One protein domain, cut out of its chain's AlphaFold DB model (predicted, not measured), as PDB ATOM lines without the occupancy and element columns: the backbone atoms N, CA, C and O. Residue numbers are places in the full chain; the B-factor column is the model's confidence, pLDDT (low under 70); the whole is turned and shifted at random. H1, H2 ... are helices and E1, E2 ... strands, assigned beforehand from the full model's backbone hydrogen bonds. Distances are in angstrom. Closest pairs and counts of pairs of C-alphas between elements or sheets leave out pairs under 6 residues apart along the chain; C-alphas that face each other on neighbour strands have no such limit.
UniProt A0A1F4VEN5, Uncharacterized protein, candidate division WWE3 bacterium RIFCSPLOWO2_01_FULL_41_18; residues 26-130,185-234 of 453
ATOM      1  N   LYS A  26     -26.996  -9.320 -15.383       40.09
ATOM      2  CA  LYS A  26     -27.931  -9.447 -14.263       40.09
ATOM      3  C   LYS A  26     -28.782  -8.182 -14.243       40.09
ATOM      4  O   LYS A  26     -28.237  -7.080 -14.270       40.09
ATOM      5  N   GLU A  27     -30.101  -8.317 -14.183       37.59
ATOM      6  CA  GLU A  27     -30.963  -7.180 -13.856       37.59
ATOM      7  C   GLU A  27     -30.563  -6.613 -12.482       37.59
ATOM      8  O   GLU A  27     -30.311  -7.368 -11.539       37.59
ATOM      9  N   GLY A  28     -30.472  -5.284 -12.369       41.06
ATOM     10  CA  GLY A  28     -30.136  -4.607 -11.110       41.06
ATOM     11  C   GLY A  28     -28.640  -4.472 -10.792       41.06
ATOM     12  O   GLY A  28     -28.281  -4.402  -9.615       41.06
ATOM     13  N   LEU A  29     -27.758  -4.432 -11.798       40.44
ATOM     14  CA  LEU A  29     -26.336  -4.140 -11.577       40.44
ATOM     15  C   LEU A  29     -26.116  -2.677 -11.134       40.44
ATOM     16  O   LEU A  29     -26.772  -1.773 -11.658       40.44
ATOM     17  N   PRO A  30     -25.191  -2.422 -10.187       39.53
ATOM     18  CA  PRO A  30     -24.736  -1.067  -9.902       39.53
ATOM     19  C   PRO A  30     -24.087  -0.458 -11.152       39.53
ATOM     20  O   PRO A  30     -23.443  -1.162 -11.930       39.53
ATOM     21  N   PHE A  31     -24.276   0.849 -11.332       41.59
ATOM     22  CA  PHE A  31     -23.702   1.629 -12.429       41.59
ATOM     23  C   PHE A  31     -22.177   1.429 -12.522       41.59
ATOM     24  O   PHE A  31     -21.471   1.584 -11.524       41.59
ATOM     25  N   ASP A  32     -21.688   1.101 -13.718       55.47
ATOM     26  CA  ASP A  32     -20.267   1.101 -14.081       55.47
ATOM     27  C   ASP A  32     -19.962   2.434 -14.788       55.47
ATOM     28  O   ASP A  32     -20.737   2.871 -15.639       55.47
ATOM     29  N   GLU A  33     -18.848   3.094 -14.454       55.50
ATOM     30  CA  GLU A  33     -18.414   4.361 -15.070       55.50
ATOM     31  C   GLU A  33     -18.234   4.264 -16.599       55.50
ATOM     32  O   GLU A  33     -18.195   5.283 -17.289       55.50
ATOM     33  N   SER A  34     -18.153   3.046 -17.143       68.44
ATOM     34  CA  SER A  34     -18.113   2.787 -18.582       68.44
ATOM     35  C   SER A  34     -19.480   2.894 -19.285       68.44
ATOM     36  O   SER A  34     -19.514   2.989 -20.517       68.44
ATOM     37  N   MET A  35     -20.594   2.921 -18.537       82.81
ATOM     38  CA  MET A  35     -21.960   2.997 -19.068       82.81
ATOM     39  C   MET A  35     -22.361   4.415 -19.499       82.81
ATOM     40  O   MET A  35     -22.043   5.419 -18.862       82.81
ATOM     41  N   VAL A  36     -23.146   4.493 -20.572       88.06
ATOM     42  CA  VAL A  36     -23.717   5.729 -21.113       88.06
ATOM     43  C   VAL A  36     -25.224   5.707 -20.913       88.06
ATOM     44  O   VAL A  36     -25.936   4.900 -21.510       88.06
ATOM     45  N   ILE A  37     -25.715   6.622 -20.081       93.62
ATOM     46  CA  ILE A  37     -27.150   6.798 -19.852       93.62
ATOM     47  C   ILE A  37     -27.760   7.484 -21.078       93.62
ATOM     48  O   ILE A  37     -27.266   8.524 -21.516       93.62
ATOM     49  N   VAL A  38     -28.832   6.904 -21.604       95.94
ATOM     50  CA  VAL A  38     -29.619   7.424 -22.730       95.94
ATOM     51  C   VAL A  38     -31.084   7.570 -22.332       95.94
ATOM     52  O   VAL A  38     -31.559   6.917 -21.399       95.94
ATOM     53  N   GLU A  39     -31.808   8.445 -23.023       95.25
ATOM     54  CA  GLU A  39     -33.204   8.761 -22.716       95.25
ATOM     55  C   GLU A  39     -34.161   7.636 -23.129       95.25
ATOM     56  O   GLU A  39     -35.171   7.401 -22.467       95.25
ATOM     57  N   ASN A  40     -33.869   6.957 -24.240       95.25
ATOM     58  CA  ASN A  40     -34.723   5.924 -24.823       95.25
ATOM     59  C   ASN A  40     -33.943   5.004 -25.782       95.25
ATOM     60  O   ASN A  40     -32.788   5.262 -26.128       95.25
ATOM     61  N   GLU A  41     -34.601   3.936 -26.238       94.81
ATOM     62  CA  GLU A  41     -34.022   2.935 -27.147       94.81
ATOM     63  C   GLU A  41     -33.627   3.532 -28.512       94.81
ATOM     64  O   GLU A  41     -32.634   3.119 -29.107       94.81
ATOM     65  N   GLY A  42     -34.352   4.547 -29.000       96.44
ATOM     66  CA  GLY A  42     -34.053   5.218 -30.271       96.44
ATOM     67  C   GLY A  42     -32.740   6.007 -30.242       96.44
ATOM     68  O   GLY A  42     -31.945   5.950 -31.187       96.44
ATOM     69  N   GLU A  43     -32.476   6.704 -29.134       96.81
ATOM     70  CA  GLU A  43     -31.183   7.346 -28.892       96.81
ATOM     71  C   GLU A  43     -30.063   6.301 -28.794       96.81
ATOM     72  O   GLU A  43     -29.017   6.466 -29.429       96.81
ATOM     73  N   ALA A  44     -30.295   5.210 -28.055       96.44
ATOM     74  CA  ALA A  44     -29.344   4.106 -27.933       96.44
ATOM     75  C   ALA A  44     -28.964   3.541 -29.305       96.44
ATOM     76  O   ALA A  44     -27.782   3.486 -29.639       96.44
ATOM     77  N   LYS A  45     -29.966   3.215 -30.133       97.25
ATOM     78  CA  LYS A  45     -29.783   2.697 -31.493       97.25
ATOM     79  C   LYS A  45     -28.883   3.603 -32.326       97.25
ATOM     80  O   LYS A  45     -27.911   3.140 -32.920       97.25
ATOM     81  N   THR A  46     -29.166   4.905 -32.330       96.69
ATOM     82  CA  THR A  46     -28.381   5.876 -33.106       96.69
ATOM     83  C   THR A  46     -26.932   5.927 -32.619       96.69
ATOM     84  O   THR A  46     -26.007   5.906 -33.429       96.69
ATOM     85  N   ARG A  47     -26.708   5.952 -31.299       95.38
ATOM     86  CA  ARG A  47     -25.356   6.004 -30.725       95.38
ATOM     87  C   ARG A  47     -24.568   4.704 -30.925       95.38
ATOM     88  O   ARG A  47     -23.359   4.780 -31.147       95.38
ATOM     89  N   ILE A  48     -25.223   3.541 -30.889       94.81
ATOM     90  CA  ILE A  48     -24.608   2.238 -31.193       94.81
ATOM     91  C   ILE A  48     -24.128   2.218 -32.644       94.81
ATOM     92  O   ILE A  48     -22.945   1.984 -32.879       94.81
ATOM     93  N   ILE A  49     -25.001   2.560 -33.601       95.69
ATOM     94  CA  ILE A  49     -24.647   2.616 -35.029       95.69
ATOM     95  C   ILE A  49     -23.467   3.562 -35.245       95.69
ATOM     96  O   ILE A  49     -22.483   3.179 -35.868       95.69
ATOM     97  N   VAL A  50     -23.523   4.780 -34.693       92.88
ATOM     98  CA  VAL A  50     -22.420   5.748 -34.806       92.88
ATOM     99  C   VAL A  50     -21.116   5.180 -34.240       92.88
ATOM    100  O   VAL A  50     -20.070   5.371 -34.851       92.88
ATOM    101  N   SER A  51     -21.165   4.464 -33.115       89.69
ATOM    102  CA  SER A  51     -19.972   3.881 -32.485       89.69
ATOM    103  C   SER A  51     -19.360   2.758 -33.325       89.69
ATOM    104  O   SER A  51     -18.143   2.726 -33.494       89.69
ATOM    105  N   LEU A  52     -20.187   1.862 -33.874       90.56
ATOM    106  CA  LEU A  52     -19.729   0.777 -34.747       90.56
ATOM    107  C   LEU A  52     -19.134   1.332 -36.048       90.56
ATOM    108  O   LEU A  52     -18.012   0.985 -36.404       90.56
ATOM    109  N   LYS A  53     -19.834   2.267 -36.705       91.81
ATOM    110  CA  LYS A  53     -19.340   2.922 -37.925       91.81
ATOM    111  C   LYS A  53     -18.032   3.665 -37.683       91.81
ATOM    112  O   LYS A  53     -17.077   3.464 -38.418       91.81
ATOM    113  N   ALA A  54     -17.959   4.476 -36.626       83.31
ATOM    114  CA  ALA A  54     -16.739   5.207 -36.295       83.31
ATOM    115  C   ALA A  54     -15.546   4.264 -36.098       83.31
ATOM    116  O   ALA A  54     -14.471   4.551 -36.612       83.31
ATOM    117  N   PHE A  55     -15.746   3.133 -35.415       85.19
ATOM    118  CA  PHE A  55     -14.698   2.135 -35.230       85.19
ATOM    119  C   PHE A  55     -14.220   1.542 -36.560       85.19
ATOM    120  O   PHE A  55     -13.011   1.459 -36.788       85.19
ATOM    121  N   LEU A  56     -15.152   1.150 -37.437       83.56
ATOM    122  CA  LEU A  56     -14.824   0.621 -38.761       83.56
ATOM    123  C   LEU A  56     -14.037   1.642 -39.584       83.56
ATOM    124  O   LEU A  56     -13.002   1.294 -40.138       83.56
ATOM    125  N   GLU A  57     -14.470   2.905 -39.626       84.94
ATOM    126  CA  GLU A  57     -13.766   3.966 -40.362       84.94
ATOM    127  C   GLU A  57     -12.342   4.172 -39.841       84.94
ATOM    128  O   GLU A  57     -11.394   4.238 -40.623       84.94
ATOM    129  N   THR A  58     -12.164   4.231 -38.516       76.19
ATOM    130  CA  THR A  58     -10.834   4.418 -37.918       76.19
ATOM    131  C   THR A  58      -9.928   3.203 -38.088       76.19
ATOM    132  O   THR A  58      -8.711   3.355 -38.136       76.19
ATOM    133  N   SER A  59     -10.498   2.002 -38.186       76.12
ATOM    134  CA  SER A  59      -9.722   0.762 -38.274       76.12
ATOM    135  C   SER A  59      -9.421   0.371 -39.718       76.12
ATOM    136  O   SER A  59      -8.284   0.029 -40.026       76.12
ATOM    137  N   TYR A  60     -10.410   0.446 -40.610       79.94
ATOM    138  CA  TYR A  60     -10.367  -0.142 -41.955       79.94
ATOM    139  C   TYR A  60     -10.729   0.837 -43.078       79.94
ATOM    140  O   TYR A  60     -10.703   0.447 -44.248       79.94
ATOM    141  N   GLY A  61     -11.065   2.091 -42.759       75.94
ATOM    142  CA  GLY A  61     -11.267   3.136 -43.763       75.94
ATOM    143  C   GLY A  61      -9.976   3.468 -44.532       75.94
ATOM    144  O   GLY A  61      -8.894   3.012 -44.154       75.94
ATOM    145  N   PRO A  62     -10.045   4.288 -45.598       74.88
ATOM    146  CA  PRO A  62      -8.879   4.636 -46.423       74.88
ATOM    147  C   PRO A  62      -7.704   5.236 -45.636       74.88
ATOM    148  O   PRO A  62      -6.551   5.009 -45.986       74.88
ATOM    149  N   GLU A  63      -8.017   5.963 -44.562       76.69
ATOM    150  CA  GLU A  63      -7.063   6.596 -43.639       76.69
ATOM    151  C   GLU A  63      -6.968   5.851 -42.290       76.69
ATOM    152  O   GLU A  63      -6.460   6.393 -41.307       76.69
ATOM    153  N   GLY A  64      -7.528   4.641 -42.212       75.50
ATOM    154  CA  GLY A  64      -7.582   3.837 -40.996       75.50
ATOM    155  C   GLY A  64      -6.262   3.137 -40.666       75.50
ATOM    156  O   GLY A  64      -5.306   3.144 -41.441       75.50
ATOM    157  N   GLU A  65      -6.209   2.495 -39.500       67.50
ATOM    158  CA  GLU A  65      -5.005   1.807 -39.008       67.50
ATOM    159  C   GLU A  65      -4.590   0.593 -39.862       67.50
ATOM    160  O   GLU A  65      -3.409   0.250 -39.948       67.50
ATOM    161  N   ASN A  66      -5.553  -0.066 -40.502       68.38
ATOM    162  CA  ASN A  66      -5.368  -1.266 -41.306       68.38
ATOM    163  C   ASN A  66      -6.347  -1.272 -42.497       68.38
ATOM    164  O   ASN A  66      -7.292  -2.054 -42.493       68.38
ATOM    165  N   PRO A  67      -6.154  -0.443 -43.535       67.75
ATOM    166  CA  PRO A  67      -7.069  -0.408 -44.674       67.75
ATOM    167  C   PRO A  67      -7.182  -1.790 -45.348       67.75
ATOM    168  O   PRO A  67      -6.174  -2.439 -45.667       67.75
ATOM    169  N   LEU A  68      -8.424  -2.234 -45.560       72.00
ATOM    170  CA  LEU A  68      -8.791  -3.505 -46.200       72.00
ATOM    171  C   LEU A  68      -9.509  -3.238 -47.532       72.00
ATOM    172  O   LEU A  68     -10.078  -2.171 -47.742       72.00
ATOM    173  N   GLU A  69      -9.438  -4.181 -48.478       70.31
ATOM    174  CA  GLU A  69     -10.083  -4.013 -49.793       70.31
ATOM    175  C   GLU A  69     -11.540  -4.471 -49.794       70.31
ATOM    176  O   GLU A  69     -12.370  -3.848 -50.463       70.31
ATOM    177  N   MET A  70     -11.838  -5.548 -49.062       72.75
ATOM    178  CA  MET A  70     -13.180  -6.100 -48.926       72.75
ATOM    179  C   MET A  70     -13.775  -5.765 -47.561       72.75
ATOM    180  O   MET A  70     -14.838  -5.159 -47.525       72.75
ATOM    181  N   HIS A  71     -13.079  -6.075 -46.461       74.31
ATOM    182  CA  HIS A  71     -13.564  -5.855 -45.085       74.31
ATOM    183  C   HIS A  71     -13.365  -4.390 -44.657       74.31
ATOM    184  O   HIS A  71     -12.772  -4.061 -43.631       74.31
ATOM    185  N   LYS A  72     -13.792  -3.482 -45.532       81.38
ATOM    186  CA  LYS A  72     -13.819  -2.036 -45.339       81.38
ATOM    187  C   LYS A  72     -15.194  -1.615 -44.813       81.38
ATOM    188  O   LYS A  72     -16.149  -2.385 -44.942       81.38
ATOM    189  N   PRO A  73     -15.345  -0.394 -44.274       86.25
ATOM    190  CA  PRO A  73     -16.595   0.031 -43.650       86.25
ATOM    191  C   PRO A  73     -17.823  -0.141 -44.553       86.25
ATOM    192  O   PRO A  73     -18.887  -0.543 -44.087       86.25
ATOM    193  N   GLU A  74     -17.680   0.086 -45.863       88.62
ATOM    194  CA  GLU A  74     -18.791  -0.042 -46.807       88.62
ATOM    195  C   GLU A  74     -19.342  -1.467 -46.923       88.62
ATOM    196  O   GLU A  74     -20.538  -1.608 -47.175       88.62
ATOM    197  N   HIS A  75     -18.521  -2.508 -46.723       87.06
ATOM    198  CA  HIS A  75     -18.993  -3.900 -46.706       87.06
ATOM    199  C   HIS A  75     -19.968  -4.121 -45.553       87.06
ATOM    200  O   HIS A  75     -21.120  -4.487 -45.782       87.06
ATOM    201  N   SER A  76     -19.574  -3.768 -44.327       91.94
ATOM    202  CA  SER A  76     -20.447  -3.894 -43.155       91.94
ATOM    203  C   SER A  76     -21.691  -3.002 -43.255       91.94
ATOM    204  O   SER A  76     -22.766  -3.374 -42.781       91.94
ATOM    205  N   TYR A  77     -21.589  -1.829 -43.892       93.56
ATOM    206  CA  TYR A  77     -22.744  -0.946 -44.107       93.56
ATOM    207  C   TYR A  77     -23.750  -1.547 -45.084       93.56
ATOM    208  O   TYR A  77     -24.953  -1.496 -44.824       93.56
ATOM    209  N   GLN A  78     -23.256  -2.087 -46.200       90.88
ATOM    210  CA  GLN A  78     -24.090  -2.729 -47.207       90.88
ATOM    211  C   GLN A  78     -24.746  -3.984 -46.630       90.88
ATOM    212  O   GLN A  78     -25.958  -4.136 -46.766       90.88
ATOM    213  N   LEU A  79     -23.983  -4.810 -45.904       92.38
ATOM    214  CA  LEU A  79     -24.512  -5.985 -45.220       92.38
ATOM    215  C   LEU A  79     -25.658  -5.609 -44.277       92.38
ATOM    216  O   LEU A  79     -26.739  -6.180 -44.371       92.38
ATOM    217  N   ALA A  80     -25.459  -4.614 -43.410       96.69
ATOM    218  CA  ALA A  80     -26.496  -4.182 -42.477       96.69
ATOM    219  C   ALA A  80     -27.755  -3.663 -43.183       96.69
ATOM    220  O   ALA A  80     -28.869  -3.995 -42.775       96.69
ATOM    221  N   ALA A  81     -27.598  -2.884 -44.256       95.75
ATOM    222  CA  ALA A  81     -28.729  -2.391 -45.037       95.75
ATOM    223  C   ALA A  81     -29.514  -3.536 -45.700       95.75
ATOM    224  O   ALA A  81     -30.748  -3.547 -45.646       95.75
ATOM    225  N   ASP A  82     -28.813  -4.510 -46.282       93.75
ATOM    226  CA  ASP A  82     -29.441  -5.647 -46.953       93.75
ATOM    227  C   ASP A  82     -30.110  -6.606 -45.960       93.75
ATOM    228  O   ASP A  82     -31.228  -7.058 -46.204       93.75
ATOM    229  N   VAL A  83     -29.481  -6.864 -44.809       96.50
ATOM    230  CA  VAL A  83     -30.058  -7.684 -43.732       96.50
ATOM    231  C   VAL A  83     -31.333  -7.043 -43.187       96.50
ATOM    232  O   VAL A  83     -32.354  -7.720 -43.084       96.50
ATOM    233  N   VAL A  84     -31.330  -5.735 -42.902       97.81
ATOM    234  CA  VAL A  84     -32.538  -5.024 -42.446       97.81
ATOM    235  C   VAL A  84     -33.647  -5.101 -43.495       97.81
ATOM    236  O   VAL A  84     -34.782  -5.444 -43.161       97.81
ATOM    237  N   SER A  85     -33.322  -4.834 -44.763       96.44
ATOM    238  CA  SER A  85     -34.278  -4.918 -45.872       96.44
ATOM    239  C   SER A  85     -34.926  -6.306 -45.963       96.44
ATOM    240  O   SER A  85     -36.149  -6.417 -46.125       96.44
ATOM    241  N   ASP A  86     -34.128  -7.364 -45.816       96.25
ATOM    242  CA  ASP A  86     -34.610  -8.740 -45.888       96.25
ATOM    243  C   ASP A  86     -35.471  -9.129 -44.697       96.25
ATOM    244  O   ASP A  86     -36.549  -9.703 -44.861       96.25
ATOM    245  N   LEU A  87     -35.035  -8.778 -43.491       97.56
ATOM    246  CA  LEU A  87     -35.783  -9.065 -42.278       97.56
ATOM    247  C   LEU A  87     -37.120  -8.320 -42.248       97.56
ATOM    248  O   LEU A  87     -38.126  -8.899 -41.845       97.56
ATOM    249  N   GLU A  88     -37.185  -7.086 -42.750       97.69
ATOM    250  CA  GLU A  88     -38.451  -6.371 -42.927       97.69
ATOM    251  C   GLU A  88     -39.363  -7.042 -43.968       97.69
ATOM    252  O   GLU A  88     -40.586  -7.082 -43.800       97.69
ATOM    253  N   ALA A  89     -38.801  -7.572 -45.061       97.00
ATOM    254  CA  ALA A  89     -39.567  -8.322 -46.056       97.00
ATOM    255  C   ALA A  89     -40.117  -9.629 -45.483       97.00
ATOM    256  O   ALA A  89     -41.301  -9.926 -45.665       97.00
ATOM    257  N   ILE A  90     -39.299 -10.357 -44.730       97.25
ATOM    258  CA  ILE A  90     -39.698 -11.592 -44.065       97.25
ATOM    259  C   ILE A  90     -40.710 -11.315 -42.953       97.25
ATOM    260  O   ILE A  90     -41.705 -12.028 -42.874       97.25
ATOM    261  N   GLN A  91     -40.552 -10.247 -42.170       97.62
ATOM    262  CA  GLN A  91     -41.531  -9.832 -41.163       97.62
ATOM    263  C   GLN A  91     -42.912  -9.573 -41.785       97.62
ATOM    264  O   GLN A  91     -43.930  -9.903 -41.183       97.62
ATOM    265  N   ARG A  92     -42.983  -9.025 -43.008       97.19
ATOM    266  CA  ARG A  92     -44.261  -8.864 -43.730       97.19
ATOM    267  C   ARG A  92     -44.889 -10.198 -44.143       97.19
ATOM    268  O   ARG A  92     -46.111 -10.275 -44.237       97.19
ATOM    269  N   ILE A  93     -44.075 -11.224 -44.400       96.94
ATOM    270  CA  ILE A  93     -44.533 -12.584 -44.728       96.94
ATOM    271  C   ILE A  93     -44.962 -13.330 -43.453       96.94
ATOM    272  O   ILE A  93     -46.006 -13.982 -43.447       96.94
ATOM    273  N   SER A  94     -44.160 -13.228 -42.389       95.81
ATOM    274  CA  SER A  94     -44.293 -13.965 -41.129       95.81
ATOM    275  C   SER A  94     -43.846 -13.100 -39.935       95.81
ATOM    276  O   SER A  94     -42.678 -13.141 -39.536       95.81
ATOM    277  N   PRO A  95     -44.752 -12.293 -39.349       94.12
ATOM    278  CA  PRO A  95     -44.414 -11.380 -38.250       94.12
ATOM    279  C   PRO A  95     -43.953 -12.071 -36.959       94.12
ATOM    280  O   PRO A  95     -43.368 -11.435 -36.089       94.12
ATOM    281  N   ASP A  96     -44.260 -13.354 -36.810       94.00
ATOM    282  CA  ASP A  96     -43.932 -14.194 -35.660       94.00
ATOM    283  C   ASP A  96     -42.500 -14.751 -35.694       94.00
ATOM    284  O   ASP A  96     -41.964 -15.099 -34.645       94.00
ATOM    285  N   LEU A  97     -41.870 -14.795 -36.873       93.00
ATOM    286  CA  LEU A  97     -40.479 -15.232 -37.033       93.00
ATOM    287  C   LEU A  97     -39.464 -14.101 -36.852       93.00
ATOM    288  O   LEU A  97     -38.317 -14.375 -36.513       93.00
ATOM    289  N   VAL A  98     -39.859 -12.849 -37.104       94.88
ATOM    290  CA  VAL A  98     -38.955 -11.691 -37.076       94.88
ATOM    291  C   VAL A  98     -39.625 -10.510 -36.377       94.88
ATOM    292  O   VAL A  98     -40.490  -9.835 -36.941       94.88
ATOM    293  N   GLY A  99     -39.197 -10.223 -35.147       92.62
ATOM    294  CA  GLY A  99     -39.655  -9.065 -34.383       92.62
ATOM    295  C   GLY A  99     -38.849  -7.786 -34.676       92.62
ATOM    296  O   GLY A  99     -37.711  -7.862 -35.135       92.62
ATOM    297  N   PRO A 100     -39.377  -6.587 -34.350       92.75
ATOM    298  CA  PRO A 100     -38.631  -5.326 -34.483       92.75
ATOM    299  C   PRO A 100     -37.311  -5.286 -33.691       92.75
ATOM    300  O   PRO A 100     -36.350  -4.635 -34.108       92.75
ATOM    301  N   ALA A 101     -37.259  -5.994 -32.557       91.69
ATOM    302  CA  ALA A 101     -36.049  -6.134 -31.752       91.69
ATOM    303  C   ALA A 101     -34.963  -6.940 -32.487       91.69
ATOM    304  O   ALA A 101     -33.808  -6.524 -32.468       91.69
ATOM    305  N   ASN A 102     -35.336  -8.017 -33.197       92.44
ATOM    306  CA  ASN A 102     -34.406  -8.803 -34.017       92.44
ATOM    307  C   ASN A 102     -33.799  -7.942 -35.124       92.44
ATOM    308  O   ASN A 102     -32.587  -7.846 -35.203       92.44
ATOM    309  N   ILE A 103     -34.628  -7.205 -35.875       96.56
ATOM    310  CA  ILE A 103     -34.153  -6.311 -36.950       96.56
ATOM    311  C   ILE A 103     -33.105  -5.321 -36.428       96.56
ATOM    312  O   ILE A 103     -32.079  -5.095 -37.061       96.56
ATOM    313  N   THR A 104     -33.357  -4.726 -35.258       96.62
ATOM    314  CA  THR A 104     -32.426  -3.764 -34.653       96.62
ATOM    315  C   THR A 104     -31.134  -4.434 -34.187       96.62
ATOM    316  O   THR A 104     -30.057  -3.881 -34.391       96.62
ATOM    317  N   LEU A 105     -31.224  -5.617 -33.577       96.50
ATOM    318  CA  LEU A 105     -30.054  -6.372 -33.139       96.50
ATOM    319  C   LEU A 105     -29.204  -6.838 -34.333       96.50
ATOM    320  O   LEU A 105     -27.989  -6.649 -34.326       96.50
ATOM    321  N   ASP A 106     -29.838  -7.366 -35.375       97.56
ATOM    322  CA  ASP A 106     -29.173  -7.881 -36.572       97.56
ATOM    323  C   ASP A 106     -28.543  -6.761 -37.405       97.56
ATOM    324  O   ASP A 106     -27.500  -6.976 -38.020       97.56
ATOM    325  N   GLU A 107     -29.091  -5.540 -37.365       98.25
ATOM    326  CA  GLU A 107     -28.433  -4.345 -37.908       98.25
ATOM    327  C   GLU A 107     -27.091  -4.089 -37.205       98.25
ATOM    328  O   GLU A 107     -26.075  -3.862 -37.864       98.25
ATOM    329  N   PHE A 108     -27.053  -4.157 -35.869       98.00
ATOM    330  CA  PHE A 108     -25.814  -3.961 -35.110       98.00
ATOM    331  C   PHE A 108     -24.812  -5.082 -35.352       98.00
ATOM    332  O   PHE A 108     -23.622  -4.813 -35.484       98.00
ATOM    333  N   ILE A 109     -25.286  -6.322 -35.427       97.12
ATOM    334  CA  ILE A 109     -24.437  -7.488 -35.670       97.12
ATOM    335  C   ILE A 109     -23.849  -7.436 -37.075       97.12
ATOM    336  O   ILE A 109     -22.648  -7.610 -37.232       97.12
ATOM    337  N   SER A 110     -24.653  -7.089 -38.073       97.06
ATOM    338  CA  SER A 110     -24.194  -6.918 -39.452       97.06
ATOM    339  C   SER A 110     -23.190  -5.773 -39.593       97.06
ATOM    340  O   SER A 110     -22.200  -5.902 -40.304       97.06
ATOM    341  N   LEU A 111     -23.377  -4.662 -38.870       95.88
ATOM    342  CA  LEU A 111     -22.357  -3.609 -38.794       95.88
ATOM    343  C   LEU A 111     -21.097  -4.086 -38.062       95.88
ATOM    344  O   LEU A 111     -19.999  -3.654 -38.383       95.88
ATOM    345  N   GLY A 112     -21.256  -4.932 -37.051       92.88
ATOM    346  CA  GLY A 112     -20.200  -5.295 -36.122       92.88
ATOM    347  C   GLY A 112     -19.404  -6.556 -36.467       92.88
ATOM    348  O   GLY A 112     -18.352  -6.757 -35.857       92.88
ATOM    349  N   HIS A 113     -19.865  -7.383 -37.410       93.00
ATOM    350  CA  HIS A 113     -19.321  -8.726 -37.677       93.00
ATOM    351  C   HIS A 113     -17.827  -8.736 -38.045       93.00
ATOM    352  O   HIS A 113     -17.106  -9.623 -37.596       93.00
ATOM    353  N   ASP A 114     -17.353  -7.685 -38.717       88.31
ATOM    354  CA  ASP A 114     -15.948  -7.487 -39.102       88.31
ATOM    355  C   ASP A 114     -15.267  -6.378 -38.288       88.31
ATOM    356  O   ASP A 114     -14.288  -5.768 -38.718       88.31
ATOM    357  N   SER A 115     -15.776  -6.064 -37.092       82.88
ATOM    358  CA  SER A 115     -15.150  -5.033 -36.258       82.88
ATOM    359  C   SER A 115     -13.697  -5.382 -35.947       82.88
ATOM    360  O   SER A 115     -12.869  -4.490 -35.862       82.88
ATOM    361  N   ILE A 116     -13.328  -6.650 -35.799       83.44
ATOM    362  CA  ILE A 116     -11.953  -7.055 -35.507       83.44
ATOM    363  C   ILE A 116     -11.429  -7.965 -36.618       83.44
ATOM    364  O   ILE A 116     -11.727  -9.149 -36.647       83.44
ATOM    365  N   GLU A 117     -10.568  -7.421 -37.478       75.75
ATOM    366  CA  GLU A 117      -9.980  -8.098 -38.635       75.75
ATOM    367  C   GLU A 117      -8.456  -8.173 -38.527       75.75
ATOM    368  O   GLU A 117      -7.677  -7.552 -39.266       75.75
ATOM    369  N   ARG A 118      -7.994  -8.955 -37.549       73.06
ATOM    370  CA  ARG A 118      -6.567  -9.197 -37.361       73.06
ATOM    371  C   ARG A 118      -6.036 -10.066 -38.482       73.06
ATOM    372  O   ARG A 118      -6.633 -11.066 -38.883       73.06
ATOM    373  N   SER A 119      -4.870  -9.684 -38.983       69.81
ATOM    374  CA  SER A 119      -4.210 -10.411 -40.052       69.81
ATOM    375  C   SER A 119      -2.698 -10.262 -39.995       69.81
ATOM    376  O   SER A 119      -2.160  -9.294 -39.461       69.81
ATOM    377  N   VAL A 120      -2.011 -11.240 -40.573       66.88
ATOM    378  CA  VAL A 120      -0.564 -11.255 -40.759       66.88
ATOM    379  C   VAL A 120      -0.287 -11.219 -42.253       66.88
ATOM    380  O   VAL A 120      -0.921 -11.938 -43.022       66.88
ATOM    381  N   ILE A 121       0.663 -10.391 -42.687       63.22
ATOM    382  CA  ILE A 121       1.029 -10.308 -44.103       63.22
ATOM    383  C   ILE A 121       2.405 -10.922 -44.310       63.22
ATOM    384  O   ILE A 121       3.394 -10.454 -43.745       63.22
ATOM    385  N   LYS A 122       2.482 -11.947 -45.160       57.97
ATOM    386  CA  LYS A 122       3.723 -12.668 -45.451       57.97
ATOM    387  C   LYS A 122       3.881 -12.910 -46.943       57.97
ATOM    388  O   LYS A 122       2.986 -13.451 -47.579       57.97
ATOM    389  N   LYS A 123       5.023 -12.497 -47.511       59.78
ATOM    390  CA  LYS A 123       5.318 -12.602 -48.957       59.78
ATOM    391  C   LYS A 123       4.172 -12.074 -49.848       59.78
ATOM    392  O   LYS A 123       3.890 -12.617 -50.910       59.78
ATOM    393  N   GLY A 124       3.491 -11.020 -49.390       58.84
ATOM    394  CA  GLY A 124       2.362 -10.424 -50.105       58.84
ATOM    395  C   GLY A 124       1.037 -11.192 -49.996       58.84
ATOM    396  O   GLY A 124       0.086 -10.840 -50.678       58.84
ATOM    397  N   VAL A 125       0.929 -12.210 -49.149       59.62
ATOM    398  CA  VAL A 125      -0.355 -12.857 -48.843       59.62
ATOM    399  C   VAL A 125      -0.823 -12.383 -47.477       59.62
ATOM    400  O   VAL A 125      -0.037 -12.393 -46.524       59.62
ATOM    401  N   ARG A 126      -2.081 -11.945 -47.383       64.88
ATOM    402  CA  ARG A 126      -2.713 -11.613 -46.101       64.88
ATOM    403  C   ARG A 126      -3.390 -12.869 -45.551       64.88
ATOM    404  O   ARG A 126      -4.285 -13.423 -46.177       64.88
ATOM    405  N   ALA A 127      -2.955 -13.308 -44.376       67.06
ATOM    406  CA  ALA A 127      -3.571 -14.374 -43.596       67.06
ATOM    407  C   ALA A 127      -4.437 -13.748 -42.500       67.06
ATOM    408  O   ALA A 127      -3.906 -13.023 -41.661       67.06
ATOM    409  N   ARG A 128      -5.746 -14.007 -42.490       70.75
ATOM    410  CA  ARG A 128      -6.638 -13.557 -41.408       70.75
ATOM    411  C   ARG A 128      -6.589 -14.528 -40.229       70.75
ATOM    412  O   ARG A 128      -6.496 -15.737 -40.441       70.75
ATOM    413  N   ILE A 129      -6.651 -14.003 -39.006       71.31
ATOM    414  CA  ILE A 129      -6.767 -14.813 -37.786       71.31
ATOM    415  C   ILE A 129      -8.248 -15.154 -37.599       71.31
ATOM    416  O   ILE A 129      -8.983 -14.429 -36.941       71.31
ATOM    417  N   ARG A 130      -8.709 -16.232 -38.232       70.31
ATOM    418  CA  ARG A 130     -10.122 -16.647 -38.209       70.31
ATOM    419  C   ARG A 130     -10.433 -17.505 -36.991       70.31
ATOM    420  O   ARG A 130      -9.555 -18.227 -36.534       70.31
ATOM    421  N   ASN A 185     -11.083 -13.636 -35.189       80.31
ATOM    422  CA  ASN A 185     -11.672 -12.367 -35.630       80.31
ATOM    423  C   ASN A 185     -13.175 -12.299 -35.348       80.31
ATOM    424  O   ASN A 185     -13.634 -11.356 -34.710       80.31
ATOM    425  N   GLU A 186     -13.919 -13.344 -35.701       82.31
ATOM    426  CA  GLU A 186     -15.370 -13.407 -35.552       82.31
ATOM    427  C   GLU A 186     -15.796 -13.327 -34.073       82.31
ATOM    428  O   GLU A 186     -16.703 -12.575 -33.714       82.31
ATOM    429  N   PHE A 187     -15.091 -14.006 -33.164       80.88
ATOM    430  CA  PHE A 187     -15.355 -13.867 -31.727       80.88
ATOM    431  C   PHE A 187     -15.000 -12.492 -31.192       80.88
ATOM    432  O   PHE A 187     -15.741 -11.915 -30.395       80.88
ATOM    433  N   ALA A 188     -13.843 -11.966 -31.588       78.31
ATOM    434  CA  ALA A 188     -13.403 -10.656 -31.141       78.31
ATOM    435  C   ALA A 188     -14.391  -9.570 -31.602       78.31
ATOM    436  O   ALA A 188     -14.755  -8.699 -30.807       78.31
ATOM    437  N   SER A 189     -14.894  -9.679 -32.833       85.75
ATOM    438  CA  SER A 189     -15.981  -8.870 -33.380       85.75
ATOM    439  C   SER A 189     -17.280  -9.033 -32.596       85.75
ATOM    440  O   SER A 189     -17.894  -8.028 -32.235       85.75
ATOM    441  N   ALA A 190     -17.684 -10.260 -32.252       85.81
ATOM    442  CA  ALA A 190     -18.870 -10.506 -31.428       85.81
ATOM    443  C   ALA A 190     -18.751  -9.859 -30.039       85.81
ATOM    444  O   ALA A 190     -19.671  -9.176 -29.585       85.81
ATOM    445  N   VAL A 191     -17.599 -10.006 -29.374       81.38
ATOM    446  CA  VAL A 191     -17.322  -9.387 -28.065       81.38
ATOM    447  C   VAL A 191     -17.351  -7.871 -28.164       81.38
ATOM    448  O   VAL A 191     -17.950  -7.218 -27.308       81.38
ATOM    449  N   TYR A 192     -16.704  -7.307 -29.181       84.81
ATOM    450  CA  TYR A 192     -16.697  -5.867 -29.399       84.81
ATOM    451  C   TYR A 192     -18.120  -5.341 -29.622       84.81
ATOM    452  O   TYR A 192     -18.567  -4.454 -28.895       84.81
ATOM    453  N   THR A 193     -18.857  -5.950 -30.550       88.88
ATOM    454  CA  THR A 193     -20.235  -5.579 -30.896       88.88
ATOM    455  C   THR A 193     -21.149  -5.647 -29.681       88.88
ATOM    456  O   THR A 193     -21.823  -4.669 -29.353       88.88
ATOM    457  N   TRP A 194     -21.115  -6.760 -28.944       91.06
ATOM    458  CA  TRP A 194     -21.901  -6.925 -27.726       91.06
ATOM    459  C   TRP A 194     -21.555  -5.865 -26.674       91.06
ATOM    460  O   TRP A 194     -22.458  -5.238 -26.122       91.06
ATOM    461  N   LYS A 195     -20.267  -5.581 -26.436       85.56
ATOM    462  CA  LYS A 195     -19.847  -4.526 -25.495       85.56
ATOM    463  C   LYS A 195     -20.336  -3.141 -25.912       85.56
ATOM    464  O   LYS A 195     -20.743  -2.366 -25.048       85.56
ATOM    465  N   VAL A 196     -20.314  -2.821 -27.207       87.56
ATOM    466  CA  VAL A 196     -20.853  -1.550 -27.714       87.56
ATOM    467  C   VAL A 196     -22.360  -1.467 -27.464       87.56
ATOM    468  O   VAL A 196     -22.826  -0.424 -27.009       87.56
ATOM    469  N   ILE A 197     -23.110  -2.552 -27.680       92.12
ATOM    470  CA  ILE A 197     -24.554  -2.612 -27.395       92.12
ATOM    471  C   ILE A 197     -24.821  -2.423 -25.893       92.12
ATOM    472  O   ILE A 197     -25.615  -1.563 -25.509       92.12
ATOM    473  N   GLN A 198     -24.116  -3.169 -25.034       88.81
ATOM    474  CA  GLN A 198     -24.310  -3.147 -23.577       88.81
ATOM    475  C   GLN A 198     -23.859  -1.843 -22.906       88.81
ATOM    476  O   GLN A 198     -24.220  -1.579 -21.760       88.81
ATOM    477  N   LYS A 199     -23.093  -1.000 -23.608       88.88
ATOM    478  CA  LYS A 199     -22.636   0.293 -23.092       88.88
ATOM    479  C   LYS A 199     -23.792   1.247 -22.784       88.88
ATOM    480  O   LYS A 199     -23.642   2.112 -21.925       88.88
ATOM    481  N   PHE A 200     -24.920   1.135 -23.485       91.88
ATOM    482  CA  PHE A 200     -26.016   2.096 -23.386       91.88
ATOM    483  C   PHE A 200     -27.135   1.582 -22.477       91.88
ATOM    484  O   PHE A 200     -27.659   0.485 -22.676       91.88
ATOM    485  N   VAL A 201     -27.528   2.393 -21.493       94.88
ATOM    486  CA  VAL A 201     -28.516   2.021 -20.466       94.88
ATOM    487  C   VAL A 201     -29.594   3.085 -20.285       94.88
ATOM    488  O   VAL A 201     -29.340   4.279 -20.435       94.88
ATOM    489  N   ILE A 202     -30.801   2.662 -19.907       94.62
ATOM    490  CA  ILE A 202     -31.936   3.547 -19.603       94.62
ATOM    491  C   ILE A 202     -32.207   3.498 -18.099       94.62
ATOM    492  O   ILE A 202     -32.259   2.416 -17.507       94.62
ATOM    493  N   LYS A 203     -32.406   4.663 -17.469       94.00
ATOM    494  CA  LYS A 203     -32.839   4.739 -16.064       94.00
ATOM    495  C   LYS A 203     -34.295   4.275 -15.957       94.00
ATOM    496  O   LYS A 203     -35.177   4.873 -16.564       94.00
ATOM    497  N   VAL A 204     -34.552   3.244 -15.156       93.69
ATOM    498  CA  VAL A 204     -35.893   2.648 -14.978       93.69
ATOM    499  C   VAL A 204     -36.567   3.031 -13.667       93.69
ATOM    500  O   VAL A 204     -37.763   2.811 -13.499       93.69
ATOM    501  N   GLY A 205     -35.822   3.616 -12.734       91.94
ATOM    502  CA  GLY A 205     -36.362   4.033 -11.449       91.94
ATOM    503  C   GLY A 205     -35.271   4.312 -10.434       91.94
ATOM    504  O   GLY A 205     -34.130   4.612 -10.795       91.94
ATOM    505  N   GLU A 206     -35.643   4.209  -9.166       95.56
ATOM    506  CA  GLU A 206     -34.754   4.313  -8.013       95.56
ATOM    507  C   GLU A 206     -35.083   3.181  -7.032       95.56
ATOM    508  O   GLU A 206     -36.234   2.746  -6.949       95.56
ATOM    509  N   ASN A 207     -34.082   2.666  -6.320       90.12
ATOM    510  CA  ASN A 207     -34.295   1.663  -5.278       90.12
ATOM    511  C   ASN A 207     -34.825   2.303  -3.976       90.12
ATOM    512  O   ASN A 207     -34.991   3.517  -3.880       90.12
ATOM    513  N   GLU A 208     -35.056   1.495  -2.935       90.75
ATOM    514  CA  GLU A 208     -35.563   1.968  -1.630       90.75
ATOM    515  C   GLU A 208     -34.664   3.016  -0.944       90.75
ATOM    516  O   GLU A 208     -35.106   3.710  -0.029       90.75
ATOM    517  N   LYS A 209     -33.407   3.145  -1.379       90.50
ATOM    518  CA  LYS A 209     -32.440   4.133  -0.886       90.50
ATOM    519  C   LYS A 209     -32.363   5.392  -1.762       90.50
ATOM    520  O   LYS A 209     -31.575   6.279  -1.450       90.50
ATOM    521  N   GLY A 210     -33.157   5.480  -2.831       90.62
ATOM    522  CA  GLY A 210     -33.115   6.577  -3.804       90.62
ATOM    523  C   GLY A 210     -31.976   6.466  -4.825       90.62
ATOM    524  O   GLY A 210     -31.684   7.434  -5.523       90.62
ATOM    525  N   GLU A 211     -31.299   5.318  -4.917       89.81
ATOM    526  CA  GLU A 211     -30.217   5.117  -5.889       89.81
ATOM    527  C   GLU A 211     -30.814   4.738  -7.253       89.81
ATOM    528  O   GLU A 211     -31.719   3.899  -7.298       89.81
ATOM    529  N   PRO A 212     -30.334   5.314  -8.370       87.06
ATOM    530  CA  PRO A 212     -30.893   5.045  -9.688       87.06
ATOM    531  C   PRO A 212     -30.699   3.582 -10.103       87.06
ATOM    532  O   PRO A 212     -29.627   3.005  -9.931       87.06
ATOM    533  N   LEU A 213     -31.744   3.005 -10.693       88.06
ATOM    534  CA  LEU A 213     -31.734   1.679 -11.303       88.06
ATOM    535  C   LEU A 213     -31.702   1.810 -12.823       88.06
ATOM    536  O   LEU A 213     -32.398   2.659 -13.391       88.06
ATOM    537  N   TYR A 214     -30.937   0.940 -13.476       90.50
ATOM    538  CA  TYR A 214     -30.733   0.945 -14.922       90.50
ATOM    539  C   TYR A 214     -31.061  -0.416 -15.532       90.50
ATOM    540  O   TYR A 214     -30.898  -1.451 -14.883       90.50
ATOM    541  N   LYS A 215     -31.482  -0.402 -16.796       91.44
ATOM    542  CA  LYS A 215     -31.546  -1.589 -17.654       91.44
ATOM    543  C   LYS A 215     -30.764  -1.345 -18.952       91.44
ATOM    544  O   LYS A 215     -30.647  -0.177 -19.342       91.44
ATOM    545  N   PRO A 216     -30.272  -2.393 -19.637       91.69
ATOM    546  CA  PRO A 216     -29.761  -2.259 -20.998       91.69
ATOM    547  C   PRO A 216     -30.786  -1.556 -21.889       91.69
ATOM    548  O   PRO A 216     -31.978  -1.857 -21.833       91.69
ATOM    549  N   ALA A 217     -30.335  -0.591 -22.688       93.62
ATOM    550  CA  ALA A 217     -31.217   0.102 -23.621       93.62
ATOM    551  C   ALA A 217     -31.656  -0.811 -24.775       93.62
ATOM    552  O   ALA A 217     -32.724  -0.609 -25.335       93.62
ATOM    553  N   ILE A 218     -30.834  -1.809 -25.107       94.19
ATOM    554  CA  ILE A 218     -31.130  -2.867 -26.070       94.19
ATOM    555  C   ILE A 218     -30.828  -4.199 -25.383       94.19
ATOM    556  O   ILE A 218     -29.716  -4.419 -24.895       94.19
ATOM    557  N   GLU A 219     -31.821  -5.081 -25.328       91.25
ATOM    558  CA  GLU A 219     -31.661  -6.422 -24.771       91.25
ATOM    559  C   GLU A 219     -30.956  -7.322 -25.789       91.25
ATOM    560  O   GLU A 219     -31.461  -7.559 -26.883       91.25
ATOM    561  N   ALA A 220     -29.767  -7.805 -25.431       89.50
ATOM    562  CA  ALA A 220     -28.995  -8.745 -26.232       89.50
ATOM    563  C   ALA A 220     -28.103  -9.580 -25.310       89.50
ATOM    564  O   ALA A 220     -27.293  -9.030 -24.553       89.50
ATOM    565  N   SER A 221     -28.238 -10.906 -25.363       88.50
ATOM    566  CA  SER A 221     -27.265 -11.789 -24.717       88.50
ATOM    567  C   SER A 221     -25.971 -11.830 -25.536       88.50
ATOM    568  O   SER A 221     -25.961 -11.501 -26.725       88.50
ATOM    569  N   PHE A 222     -24.855 -12.194 -24.901       83.81
ATOM    570  CA  PHE A 222     -23.620 -12.393 -25.656       83.81
ATOM    571  C   PHE A 222     -23.769 -13.587 -26.603       83.81
ATOM    572  O   PHE A 222     -23.330 -13.515 -27.743       83.81
ATOM    573  N   GLU A 223     -24.430 -14.650 -26.147       84.19
ATOM    574  CA  GLU A 223     -24.695 -15.858 -26.921       84.19
ATOM    575  C   GLU A 223     -25.469 -15.544 -28.213       84.19
ATOM    576  O   GLU A 223     -25.083 -16.010 -29.283       84.19
ATOM    577  N   ASP A 224     -26.485 -14.678 -28.137       87.25
ATOM    578  CA  ASP A 224     -27.256 -14.215 -29.298       87.25
ATOM    579  C   ASP A 224     -26.397 -13.481 -30.328       87.25
ATOM    580  O   ASP A 224     -26.542 -13.712 -31.532       87.25
ATOM    581  N   VAL A 225     -25.517 -12.587 -29.866       88.62
ATOM    582  CA  VAL A 225     -24.597 -11.839 -30.735       88.62
ATOM    583  C   VAL A 225     -23.566 -12.786 -31.340       88.62
ATOM    584  O   VAL A 225     -23.335 -12.762 -32.546       88.62
ATOM    585  N   ALA A 226     -22.967 -13.644 -30.519       85.62
ATOM    586  CA  ALA A 226     -21.913 -14.543 -30.946       85.62
ATOM    587  C   ALA A 226     -22.409 -15.567 -31.966       85.62
ATOM    588  O   ALA A 226     -21.742 -15.766 -32.969       85.62
ATOM    589  N   HIS A 227     -23.590 -16.163 -31.787       86.62
ATOM    590  CA  HIS A 227     -24.135 -17.116 -32.762       86.62
ATOM    591  C   HIS A 227     -24.382 -16.474 -34.134       86.62
ATOM    592  O   HIS A 227     -24.004 -17.039 -35.160       86.62
ATOM    593  N   ARG A 228     -24.931 -15.255 -34.163       93.88
ATOM    594  CA  ARG A 228     -25.200 -14.527 -35.411       93.88
ATOM    595  C   ARG A 228     -23.937 -14.029 -36.112       93.88
ATOM    596  O   ARG A 228     -23.923 -13.953 -37.333       93.88
ATOM    597  N   VAL A 229     -22.863 -13.739 -35.375       91.81
ATOM    598  CA  VAL A 229     -21.540 -13.531 -35.990       91.81
ATOM    599  C   VAL A 229     -20.928 -14.871 -36.414       91.81
ATOM    600  O   VAL A 229     -20.265 -14.958 -37.435       91.81
ATOM    601  N   ALA A 230     -21.176 -15.971 -35.698       88.31
ATOM    602  CA  ALA A 230     -20.571 -17.267 -36.018       88.31
ATOM    603  C   ALA A 230     -21.015 -17.776 -37.390       88.31
ATOM    604  O   ALA A 230     -20.224 -18.384 -38.108       88.31
ATOM    605  N   VAL A 231     -22.261 -17.504 -37.781       91.94
ATOM    606  CA  VAL A 231     -22.772 -17.900 -39.097       91.94
ATOM    607  C   VAL A 231     -22.130 -17.142 -40.262       91.94
ATOM    608  O   VAL A 231     -22.288 -17.594 -41.394       91.94
ATOM    609  N   THR A 232     -21.372 -16.063 -40.020       90.62
ATOM    610  CA  THR A 232     -20.540 -15.414 -41.050       90.62
ATOM    611  C   THR A 232     -19.166 -16.070 -41.194       90.62
ATOM    612  O   THR A 232     -18.541 -15.909 -42.237       90.62
ATOM    613  N   LEU A 233     -18.714 -16.887 -40.227       85.25
ATOM    614  CA  LEU A 233     -17.399 -17.539 -40.278       85.25
ATOM    615  C   LEU A 233     -17.258 -18.395 -41.550       85.25
ATOM    616  O   LEU A 233     -17.946 -19.414 -41.678       85.25
ATOM    617  N   PRO A 234     -16.327 -18.073 -42.463       81.75
ATOM    618  CA  PRO A 234     -16.112 -18.871 -43.659       81.75
ATOM    619  C   PRO A 234     -15.093 -19.983 -43.398       81.75
ATOM    620  O   PRO A 234     -14.039 -19.766 -42.799       81.75
TER     621      PRO A 234
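AT A GLANCE: This is residues 26 to 130 and 185 to 234 of the 453 residues of an uncharacterized protein of candidate division WWE3 bacterium RIFCSPLOWO2_01_FULL_41_18 (UniProt A0A1F4VEN5). Five helices make the body, with H3 in its middle, and two strand hairpins, E1 with E2 and E3 with E4, lie at opposite ends of the long axis. H1, H2 and H3 form an up-and-down bundle, each running against the one before, while H4 and H5 pack side by side on the later residues of H3. The printed part has 155 residues, with H1, H2, H3, E1, E2, H4, E3, E4, H5 in chain order, two antiparallel two-stranded sheets, and a mixed class. It is compact, radius of gyration of the C-alphas 17.4 A, with an elongated outline of 64 by 42 by 25 A.

HOW THE PARTS SIT: After residues 26 to 40, find H1, residues 41 to 60; its residues 53 to 60 touch Pro 73 of H2, residues 73 to 93, closest at C-alphas 56 and 73, 5.2 A. H2 and H3, residues 100 to 112, form a helical hairpin at a shallow tilt of 20 degrees, with C-alphas 80 and 110 closest, 4.7 A. Next, E1, residues 119 to 122, and E2, residues 125 to 128, form a hairpin with N 120 and O 127 at 2.8 A. H4, residues 185 to 198, touches residues 108 to 112 of H3, closest at C-alphas 193 and 112, 5.2 A. E3, residues 200 to 206, and E4, residues 212 to 216, form a hairpin with N 204 and O 213 at 2.8 A. H5, residues 222 to 230, touches H4, closest at C-alphas 226 and 190, 5.1 A. In these five helices every O i to N i+4 pair is within hydrogen-bond range.

IN THESE COORDINATES: Find C-alpha 41 at (-34.022, 2.935, -27.147); from there H1 runs 28.1 A. H2 spans 30.7 A, H4 19.7 A. H5 ends at C-alpha 230, (-20.571, -17.267, -36.018).

THE WHOLE: C-alphas 123 and 208 are farthest apart, 64.2 A. Residues 131 to 184 are not printed; C-alphas 130 and 185 are 5.2 A apart. The link H1 to H2 is long. Look for pLDDT under 70 at residues 26 to 34, 65 to 67 and 119 to 127.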